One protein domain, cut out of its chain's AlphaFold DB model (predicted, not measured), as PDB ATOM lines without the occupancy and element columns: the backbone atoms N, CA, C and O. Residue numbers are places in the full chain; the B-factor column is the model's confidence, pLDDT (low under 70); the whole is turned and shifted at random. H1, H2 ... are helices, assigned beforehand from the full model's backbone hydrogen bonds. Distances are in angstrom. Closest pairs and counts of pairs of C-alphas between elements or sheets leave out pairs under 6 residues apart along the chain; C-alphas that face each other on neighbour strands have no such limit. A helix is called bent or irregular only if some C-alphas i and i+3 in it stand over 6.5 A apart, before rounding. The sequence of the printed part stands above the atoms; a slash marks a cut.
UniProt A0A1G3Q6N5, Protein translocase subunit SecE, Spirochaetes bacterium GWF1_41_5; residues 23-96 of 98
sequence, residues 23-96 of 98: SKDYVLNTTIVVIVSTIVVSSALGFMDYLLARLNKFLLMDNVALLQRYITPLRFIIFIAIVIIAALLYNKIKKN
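What this domain is: This is residues 23 to 96 of the 98 residues of the protein "Protein translocase subunit SecE" of Spirochaetes bacterium GWF1_41_5 (UniProt A0A1G3Q6N5). Two long helices, H1 and then H2, run side by side in opposite directions, joined at one end by a tight turn, so that the backbone makes a long narrow U with a gap between its arms. The 74 printed residues hold two named helices and no named strand; the class is all helix. The whole is extended, a rod spanning 57 by 18 by 8 A, with a radius of gyration of the C-alphas of 17.5 A.

Where its parts are: H1, residues 24 to 59, begins at C-alpha 24 (250.431, 271.818, 280.824) and is 52.2 A long from first to last C-alpha. H2, residues 65 to 96, is 46.5 A long and ends at C-alpha 96 (249.317, 262.540, 272.704). H2 is neither bent nor irregular, but only just: C-alphas 70 and 73 are 6.3 A apart.

How they stand to each other: H1 and H2 are near each other, with 16 pairs of C-alphas within 10 A and the closest pair 8.3 A apart. Every O i to N i+4 pair in H1 is within hydrogen-bond range, and 26 of 28 in H2.

The domain as a whole: The C-alphas farthest apart, of Ser 23 and Asp 62, are 57.5 A apart. The printed part has no cut. Residues 58 to 64, of which 58 to 59 belong to H1, stand free. Residues 61 to 76 and 89 to 96 have pLDDT under 70.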
ATOM      1  N   SER A  23     252.581 275.164 283.676       79.88
ATOM      2  CA  SER A  23     251.647 274.040 283.716       79.88
ATOM      3  C   SER A  23     251.217 273.634 282.303       79.88
ATOM      4  O   SER A  23     251.172 274.453 281.379       79.88
ATOM      5  N   LYS A  24     250.870 272.353 282.125       75.94
ATOM      6  CA  LYS A  24     250.431 271.818 280.824       75.94
ATOM      7  C   LYS A  24     249.253 272.612 280.246       75.94
ATOM      8  O   LYS A  24     249.242 272.894 279.050       75.94
ATOM      9  N   ASP A  25     248.328 273.046 281.098       74.81
ATOM     10  CA  ASP A  25     247.158 273.833 280.695       74.81
ATOM     11  C   ASP A  25     247.540 275.220 280.169       74.81
ATOM     12  O   ASP A  25     246.974 275.696 279.183       74.81
ATOM     13  N   TYR A  26     248.551 275.855 280.769       78.56
ATOM     14  CA  TYR A  26     249.060 277.143 280.300       78.56
ATOM     15  C   TYR A  26     249.673 277.032 278.895       78.56
ATOM     16  O   TYR A  26     249.437 277.880 278.028       78.56
ATOM     17  N   VAL A  27     250.416 275.952 278.642       82.62
ATOM     18  CA  VAL A  27     251.030 275.681 277.334       82.62
ATOM     19  C   VAL A  27     249.964 275.404 276.271       82.62
ATOM     20  O   VAL A  27     250.056 275.929 275.158       82.62
ATOM     21  N   LEU A  28     248.924 274.636 276.608       78.38
ATOM     22  CA  LEU A  28     247.810 274.360 275.698       78.38
ATOM     23  C   LEU A  28     247.049 275.637 275.334       78.38
ATOM     24  O   LEU A  28     246.852 275.907 274.150       78.38
ATOM     25  N   ASN A  29     246.698 276.460 276.325       73.25
ATOM     26  CA  ASN A  29     245.999 277.724 276.088       73.25
ATOM     27  C   ASN A  29     246.815 278.670 275.203       73.25
ATOM     28  O   ASN A  29     246.290 279.217 274.234       73.25
ATOM     29  N   THR A  30     248.116 278.801 275.468       78.44
ATOM     30  CA  THR A  30     248.999 279.649 274.654       78.44
ATOM     31  C   THR A  30     249.105 279.130 273.216       78.44
ATOM     32  O   THR A  30     249.051 279.906 272.264       78.44
ATOM     33  N   THR A  31     249.176 277.811 273.031       86.06
ATOM     34  CA  THR A  31     249.241 277.196 271.696       86.06
ATOM     35  C   THR A  31     247.954 277.424 270.900       86.06
ATOM     36  O   THR A  31     248.013 277.722 269.709       86.06
ATOM     37  N   ILE A  32     246.787 277.348 271.550       77.62
ATOM     38  CA  ILE A  32     245.494 277.634 270.912       77.62
ATOM     39  C   ILE A  32     245.451 279.081 270.413       77.62
ATOM     40  O   ILE A  32     245.050 279.318 269.275       77.62
ATOM     41  N   VAL A  33     245.925 280.042 271.213       77.31
ATOM     42  CA  VAL A  33     245.990 281.454 270.800       77.31
ATOM     43  C   VAL A  33     246.859 281.625 269.552       77.31
ATOM     44  O   VAL A  33     246.457 282.322 268.622       77.31
ATOM     45  N   VAL A  34     248.013 280.953 269.487       85.81
ATOM     46  CA  VAL A  34     248.914 281.009 268.322       85.81
ATOM     47  C   VAL A  34     248.280 280.385 267.076       85.81
ATOM     48  O   VAL A  34     248.416 280.921 265.976       85.81
ATOM     49  N   ILE A  35     247.551 279.277 267.220       82.00
ATOM     50  CA  ILE A  35     246.830 278.654 266.100       82.00
ATOM     51  C   ILE A  35     245.771 279.619 265.554       82.00
ATOM     52  O   ILE A  35     245.706 279.848 264.346       82.00
ATOM     53  N   VAL A  36     244.977 280.224 266.438       77.19
ATOM     54  CA  VAL A  36     243.924 281.170 266.049       77.19
ATOM     55  C   VAL A  36     244.520 282.407 265.375       77.19
ATOM     56  O   VAL A  36     244.055 282.792 264.303       77.19
ATOM     57  N   SER A  37     245.577 283.001 265.937       75.75
ATOM     58  CA  SER A  37     246.218 284.180 265.343       75.75
ATOM     59  C   SER A  37     246.821 283.876 263.969       75.75
ATOM     60  O   SER A  37     246.672 284.671 263.042       75.75
ATOM     61  N   THR A  38     247.411 282.691 263.796       87.12
ATOM     62  CA  THR A  38     247.960 282.244 262.508       87.12
ATOM     63  C   THR A  38     246.864 282.101 261.451       87.12
ATOM     64  O   THR A  38     247.046 282.534 260.311       87.12
ATOM     65  N   ILE A  39     245.703 281.542 261.808       81.38
ATOM     66  CA  ILE A  39     244.560 281.417 260.889       81.38
ATOM     67  C   ILE A  39     244.050 282.801 260.472       81.38
ATOM     68  O   ILE A  39     243.822 283.039 259.285       81.38
ATOM     69  N   VAL A  40     243.914 283.733 261.418       79.62
ATOM     70  CA  VAL A  40     243.438 285.096 261.135       79.62
ATOM     71  C   VAL A  40     244.399 285.831 260.197       79.62
ATOM     72  O   VAL A  40     243.976 286.360 259.169       79.62
ATOM     73  N   VAL A  41     245.698 285.814 260.506       84.00
ATOM     74  CA  VAL A  41     246.722 286.504 259.706       84.00
ATOM     75  C   VAL A  41     246.859 285.880 258.315       84.00
ATOM     76  O   VAL A  41     246.886 286.606 257.322       84.00
ATOM     77  N   SER A  42     246.884 284.549 258.209       83.88
ATOM     78  CA  SER A  42     246.958 283.867 256.907       83.88
ATOM     79  C   SER A  42     245.719 284.101 256.041       83.88
ATOM     80  O   SER A  42     245.856 284.283 254.832       83.88
ATOM     81  N   SER A  43     244.525 284.180 256.638       77.81
ATOM     82  CA  SER A  43     243.295 284.514 255.909       77.81
ATOM     83  C   SER A  43     243.330 285.947 255.370       77.81
ATOM     84  O   SER A  43     242.976 286.179 254.214       77.81
ATOM     85  N   ALA A  44     243.806 286.905 256.172       77.00
ATOM     86  CA  ALA A  44     243.952 288.297 255.746       77.00
ATOM     87  C   ALA A  44     244.984 288.451 254.615       77.00
ATOM     88  O   ALA A  44     244.722 289.138 253.626       77.00
ATOM     89  N   LEU A  45     246.128 287.766 254.723       86.25
ATOM     90  CA  LEU A  45     247.154 287.730 253.678       86.25
ATOM     91  C   LEU A  45     246.624 287.098 252.387       86.25
ATOM     92  O   LEU A  45     246.773 287.683 251.318       86.25
ATOM     93  N   GLY A  46     245.932 285.959 252.479       81.62
ATOM     94  CA  GLY A  46     245.330 285.304 251.315       81.62
ATOM     95  C   GLY A  46     244.278 286.175 250.620       81.62
ATOM     96  O   GLY A  46     244.201 286.201 249.391       81.62
ATOM     97  N   PHE A  47     243.501 286.941 251.391       79.50
ATOM     98  CA  PHE A  47     242.563 287.919 250.842       79.50
ATOM     99  C   PHE A  47     243.280 289.070 250.120       79.50
ATOM    100  O   PHE A  47     242.891 289.437 249.009       79.50
ATOM    101  N   MET A  48     244.351 289.607 250.707       82.75
ATOM    102  CA  MET A  48     245.170 290.644 250.072       82.75
ATOM    103  C   MET A  48     245.830 290.153 248.780       82.75
ATOM    104  O   MET A  48     245.763 290.848 247.767       82.75
ATOM    105  N   ASP A  49     246.382 288.939 248.776       83.75
ATOM    106  CA  ASP A  49     246.955 288.312 247.581       83.75
ATOM    107  C   ASP A  49     245.919 288.176 246.455       83.75
ATOM    108  O   ASP A  49     246.223 288.426 245.286       83.75
ATOM    109  N   TYR A  50     244.673 287.820 246.791       78.19
ATOM    110  CA  TYR A  50     243.580 287.753 245.819       78.19
ATOM    111  C   TYR A  50     243.242 289.130 245.238       78.19
ATOM    112  O   TYR A  50     243.100 289.274 244.019       78.19
ATOM    113  N   LEU A  51     243.138 290.148 246.097       83.12
ATOM    114  CA  LEU A  51     242.804 291.509 245.686       83.12
ATOM    115  C   LEU A  51     243.892 292.101 244.782       83.12
ATOM    116  O   LEU A  51     243.589 292.633 243.712       83.12
ATOM    117  N   LEU A  52     245.159 291.927 245.158       83.25
ATOM    118  CA  LEU A  52     246.316 292.341 244.365       83.25
ATOM    119  C   LEU A  52     246.391 291.586 243.037       83.25
ATOM    120  O   LEU A  52     246.622 292.200 242.000       83.25
ATOM    121  N   ALA A  53     246.123 290.277 243.017       80.69
ATOM    122  CA  ALA A  53     246.085 289.507 241.775       80.69
ATOM    123  C   ALA A  53     244.962 289.971 240.834       80.69
ATOM    124  O   ALA A  53     245.128 289.945 239.611       80.69
ATOM    125  N   ARG A  54     243.817 290.397 241.383       76.81
ATOM    126  CA  ARG A  54     242.708 290.955 240.602       76.81
ATOM    127  C   ARG A  54     243.053 292.333 240.051       76.81
ATOM    128  O   ARG A  54     242.805 292.568 238.870       76.81
ATOM    129  N   LEU A  55     243.658 293.193 240.870       81.69
ATOM    130  CA  LEU A  55     244.124 294.513 240.452       81.69
ATOM    131  C   LEU A  55     245.206 294.397 239.375       81.69
ATOM    132  O   LEU A  55     245.108 295.049 238.345       81.69
ATOM    133  N   ASN A  56     246.174 293.497 239.548       81.94
ATOM    134  CA  ASN A  56     247.246 293.286 238.581       81.94
ATOM    135  C   ASN A  56     246.715 292.806 237.218       81.94
ATOM    136  O   ASN A  56     247.181 293.267 236.187       81.94
ATOM    137  N   LYS A  57     245.690 291.938 237.199       74.69
ATOM    138  CA  LYS A  57     245.007 291.525 235.954       74.69
ATOM    139  C   LYS A  57     244.235 292.657 235.274       74.69
ATOM    140  O   LYS A  57     244.017 292.588 234.072       74.69
ATOM    141  N   PHE A  58     243.749 293.629 236.044       77.94
ATOM    142  CA  PHE A  58     243.054 294.797 235.507       77.94
ATOM    143  C   PHE A  58     244.043 295.835 234.961       77.94
ATOM    144  O   PHE A  58     243.772 296.453 233.939       77.94
ATOM    145  N   LEU A  59     245.185 296.006 235.636       77.75
ATOM    146  CA  LEU A  59     246.169 297.051 235.349       77.75
ATOM    147  C   LEU A  59     247.203 296.635 234.288       77.75
ATOM    148  O   LEU A  59     247.571 297.449 233.448       77.75
ATOM    149  N   LEU A  60     247.652 295.375 234.298       71.06
ATOM    150  CA  LEU A  60     248.520 294.800 233.269       71.06
ATOM    151  C   LEU A  60     247.664 293.996 232.287       71.06
ATOM    152  O   LEU A  60     247.363 292.819 232.500       71.06
ATOM    153  N   MET A  61     247.253 294.652 231.206       67.69
ATOM    154  CA  MET A  61     246.530 294.051 230.086       67.69
ATOM    155  C   MET A  61     247.485 293.200 229.228       67.69
ATOM    156  O   MET A  61     247.707 293.548 228.084       67.69
ATOM    157  N   ASP A  62     248.100 292.120 229.747       60.97
ATOM    158  CA  ASP A  62     249.035 291.329 228.924       60.97
ATOM    159  C   ASP A  62     249.337 289.876 229.360       60.97
ATOM    160  O   ASP A  62     249.607 289.571 230.520       60.97
ATOM    161  N   ASN A  63     249.298 288.998 228.345       61.41
ATOM    162  CA  ASN A  63     250.012 287.742 228.014       61.41
ATOM    163  C   ASN A  63     250.546 286.725 229.064       61.41
ATOM    164  O   ASN A  63     250.879 285.605 228.678       61.41
ATOM    165  N   VAL A  64     250.558 286.986 230.375       62.62
ATOM    166  CA  VAL A  64     250.954 286.002 231.424       62.62
ATOM    167  C   VAL A  64     249.772 285.215 232.013       62.62
ATOM    168  O   VAL A  64     249.900 284.476 232.994       62.62
ATOM    169  N   ALA A  65     248.596 285.326 231.390       62.66
ATOM    170  CA  ALA A  65     247.359 284.704 231.853       62.66
ATOM    171  C   ALA A  65     247.432 283.170 231.933       62.66
ATOM    172  O   ALA A  65     246.793 282.588 232.808       62.66
ATOM    173  N   LEU A  66     248.210 282.510 231.066       62.03
ATOM    174  CA  LEU A  66     248.295 281.044 231.020       62.03
ATOM    175  C   LEU A  66     249.096 280.464 232.197       62.03
ATOM    176  O   LEU A  66     248.617 279.544 232.860       62.03
ATOM    177  N   LEU A  67     250.255 281.046 232.525       62.59
ATOM    178  CA  LEU A  67     251.061 280.626 233.679       62.59
ATOM    179  C   LEU A  67     250.365 280.965 235.005       62.59
ATOM    180  O   LEU A  67     250.299 280.126 235.903       62.59
ATOM    181  N   GLN A  68     249.749 282.149 235.102       64.31
ATOM    182  CA  GLN A  68     248.982 282.549 236.286       64.31
ATOM    183  C   GLN A  68     247.760 281.634 236.496       64.31
ATOM    184  O   GLN A  68     247.476 281.255 237.630       64.31
ATOM    185  N   ARG A  69     247.055 281.240 235.420       64.25
ATOM    186  CA  ARG A  69     245.872 280.357 235.465       64.25
ATOM    187  C   ARG A  69     246.205 278.929 235.892       64.25
ATOM    188  O   ARG A  69     245.357 278.313 236.527       64.25
ATOM    189  N   TYR A  70     247.410 278.432 235.611       63.72
ATOM    190  CA  TYR A  70     247.881 277.138 236.117       63.72
ATOM    191  C   TYR A  70     248.382 277.216 237.572       63.72
ATOM    192  O   TYR A  70     248.064 276.351 238.385       63.72
ATOM    193  N   ILE A  71     249.090 278.290 237.948       65.62
ATOM    194  CA  ILE A  71     249.631 278.462 239.310       65.62
ATOM    195  C   ILE A  71     248.533 278.768 240.346       65.62
ATOM    196  O   ILE A  71     248.631 278.310 241.484       65.62
ATOM    197  N   THR A  72     247.466 279.498 239.988       68.75
ATOM    198  CA  THR A  72     246.375 279.818 240.935       68.75
ATOM    199  C   THR A  72     245.677 278.598 241.558       68.75
ATOM    200  O   THR A  72     245.621 278.551 242.785       68.75
ATOM    201  N   PRO A  73     245.170 277.598 240.805       66.19
ATOM    202  CA  PRO A  73     244.543 276.420 241.409       66.19
ATOM    203  C   PRO A  73     245.548 275.576 242.203       66.19
ATOM    204  O   PRO A  73     245.206 275.071 243.270       66.19
ATOM    205  N   LEU A  74     246.803 275.487 241.747       64.62
ATOM    206  CA  LEU A  74     247.858 274.772 242.466       64.62
ATOM    207  C   LEU A  74     248.165 275.422 243.826       64.62
ATOM    208  O   LEU A  74     248.323 274.718 244.820       64.62
ATOM    209  N   ARG A  75     248.169 276.761 243.902       68.06
ATOM    210  CA  ARG A  75     248.311 277.504 245.167       68.06
ATOM    211  C   ARG A  75     247.190 277.190 246.161       68.06
ATOM    212  O   ARG A  75     247.484 276.999 247.337       68.06
ATOM    213  N   PHE A  76     245.937 277.091 245.711       69.50
ATOM    214  CA  PHE A  76     244.819 276.712 246.589       69.50
ATOM    215  C   PHE A  76     244.949 275.274 247.098       69.50
ATOM    216  O   PHE A  76     244.719 275.027 248.279       69.50
ATOM    217  N   ILE A  77     245.371 274.339 246.241       75.69
ATOM    218  CA  ILE A  77     245.598 272.941 246.633       75.69
ATOM    219  C   ILE A  77     246.719 272.847 247.676       75.69
ATOM    220  O   ILE A  77     246.554 272.167 248.687       75.69
ATOM    221  N   ILE A  78     247.826 273.569 247.481       74.81
ATOM    222  CA  ILE A  78     248.938 273.617 248.442       74.81
ATOM    223  C   ILE A  78     248.488 274.238 249.770       74.81
ATOM    224  O   ILE A  78     248.810 273.709 250.832       74.81
ATOM    225  N   PHE A  79     247.705 275.319 249.732       73.94
ATOM    226  CA  PHE A  79     247.170 275.954 250.936       73.94
ATOM    227  C   PHE A  79     246.244 275.011 251.718       73.94
ATOM    228  O   PHE A  79     246.421 274.834 252.922       73.94
ATOM    229  N   ILE A  80     245.312 274.336 251.036       76.88
ATOM    230  CA  ILE A  80     244.423 273.338 251.649       76.88
ATOM    231  C   ILE A  80     245.236 272.179 252.235       76.88
ATOM    232  O   ILE A  80     244.974 271.764 253.361       76.88
ATOM    233  N   ALA A  81     246.253 271.689 251.524       76.06
ATOM    234  CA  ALA A  81     247.129 270.633 252.023       76.06
ATOM    235  C   ALA A  81     247.871 271.055 253.303       76.06
ATOM    236  O   ALA A  81     247.917 270.284 254.260       76.06
ATOM    237  N   ILE A  82     248.388 272.288 253.363       79.38
ATOM    238  CA  ILE A  82     249.049 272.839 254.558       79.38
ATOM    239  C   ILE A  82     248.068 272.956 255.728       79.38
ATOM    240  O   ILE A  82     248.398 272.547 256.841       79.38
ATOM    241  N   VAL A  83     246.853 273.459 255.491       74.25
ATOM    242  CA  VAL A  83     245.814 273.580 256.527       74.25
ATOM    243  C   VAL A  83     245.390 272.206 257.048       74.25
ATOM    244  O   VAL A  83     245.276 272.016 258.259       74.25
ATOM    245  N   ILE A  84     245.219 271.221 256.163       75.19
ATOM    246  CA  ILE A  84     244.909 269.838 256.544       75.19
ATOM    247  C   ILE A  84     246.053 269.239 257.368       75.19
ATOM    248  O   ILE A  84     245.802 268.651 258.417       75.19
ATOM    249  N   ILE A  85     247.306 269.421 256.947       77.75
ATOM    250  CA  ILE A  85     248.482 268.954 257.694       77.75
ATOM    251  C   ILE A  85     248.530 269.595 259.084       77.75
ATOM    252  O   ILE A  85     248.733 268.883 260.067       77.75
ATOM    253  N   ALA A  86     248.283 270.902 259.188       70.88
ATOM    254  CA  ALA A  86     248.238 271.612 260.462       70.88
ATOM    255  C   ALA A  86     247.105 271.100 261.373       70.88
ATOM    256  O   ALA A  86     247.331 270.858 262.559       70.88
ATOM    257  N   ALA A  87     245.910 270.856 260.825       70.44
ATOM    258  CA  ALA A  87     244.776 270.299 261.565       70.44
ATOM    259  C   ALA A  87     245.032 268.855 262.038       70.44
ATOM    260  O   ALA A  87     244.685 268.485 263.162       70.44
ATOM    261  N   LEU A  88     245.687 268.036 261.209       71.94
ATOM    262  CA  LEU A  88     246.111 266.685 261.580       71.94
ATOM    263  C   LEU A  88     247.185 266.711 262.671       71.94
ATOM    264  O   LEU A  88     247.116 265.918 263.609       71.94
ATOM    265  N   LEU A  89     248.143 267.636 262.586       66.81
ATOM    266  CA  LEU A  89     249.139 267.875 263.630       66.81
ATOM    267  C   LEU A  89     248.476 268.285 264.943       66.81
ATOM    268  O   LEU A  89     248.793 267.706 265.978       66.81
ATOM    269  N   TYR A  90     247.508 269.198 264.900       69.81
ATOM    270  CA  TYR A  90     246.736 269.596 266.074       69.81
ATOM    271  C   TYR A  90     246.015 268.405 266.718       69.81
ATOM    272  O   TYR A  90     246.164 268.163 267.917       69.81
ATOM    273  N   ASN A  91     245.307 267.598 265.923       66.00
ATOM    274  CA  ASN A  91     244.630 266.397 266.421       66.00
ATOM    275  C   ASN A  91     245.613 265.357 266.979       66.00
ATOM    276  O   ASN A  91     245.325 264.719 267.993       66.00
ATOM    277  N   LYS A  92     246.787 265.201 266.356       67.81
ATOM    278  CA  LYS A  92     247.843 264.300 266.828       67.81
ATOM    279  C   LYS A  92     248.452 264.775 268.146       67.81
ATOM    280  O   LYS A  92     248.684 263.952 269.022       67.81
ATOM    281  N   ILE A  93     248.672 266.079 268.307       63.81
ATOM    282  CA  ILE A  93     249.179 266.681 269.548       63.81
ATOM    283  C   ILE A  93     248.139 266.540 270.664       63.81
ATOM    284  O   ILE A  93     248.474 266.069 271.748       63.81
ATOM    285  N   LYS A  94     246.863 266.841 270.386       55.88
ATOM    286  CA  LYS A  94     245.765 266.674 271.349       55.88
ATOM    287  C   LYS A  94     245.666 265.234 271.869       55.88
ATOM    288  O   LYS A  94     245.505 265.036 273.066       55.88
ATOM    289  N   LYS A  95     245.803 264.238 270.989       55.12
ATOM    290  CA  LYS A  95     245.711 262.806 271.333       55.12
ATOM    291  C   LYS A  95     246.955 262.241 272.041       55.12
ATOM    292  O   LYS A  95     246.916 261.113 272.504       55.12
ATOM    293  N   ASN A  96     248.069 262.973 272.058       47.78
ATOM    294  CA  ASN A  96     249.317 262.540 272.704       47.78
ATOM    295  C   ASN A  96     249.544 263.233 274.061       47.78
ATOM    296  O   ASN A  96     250.467 262.885 274.791       47.78
TER     297      ASN A  96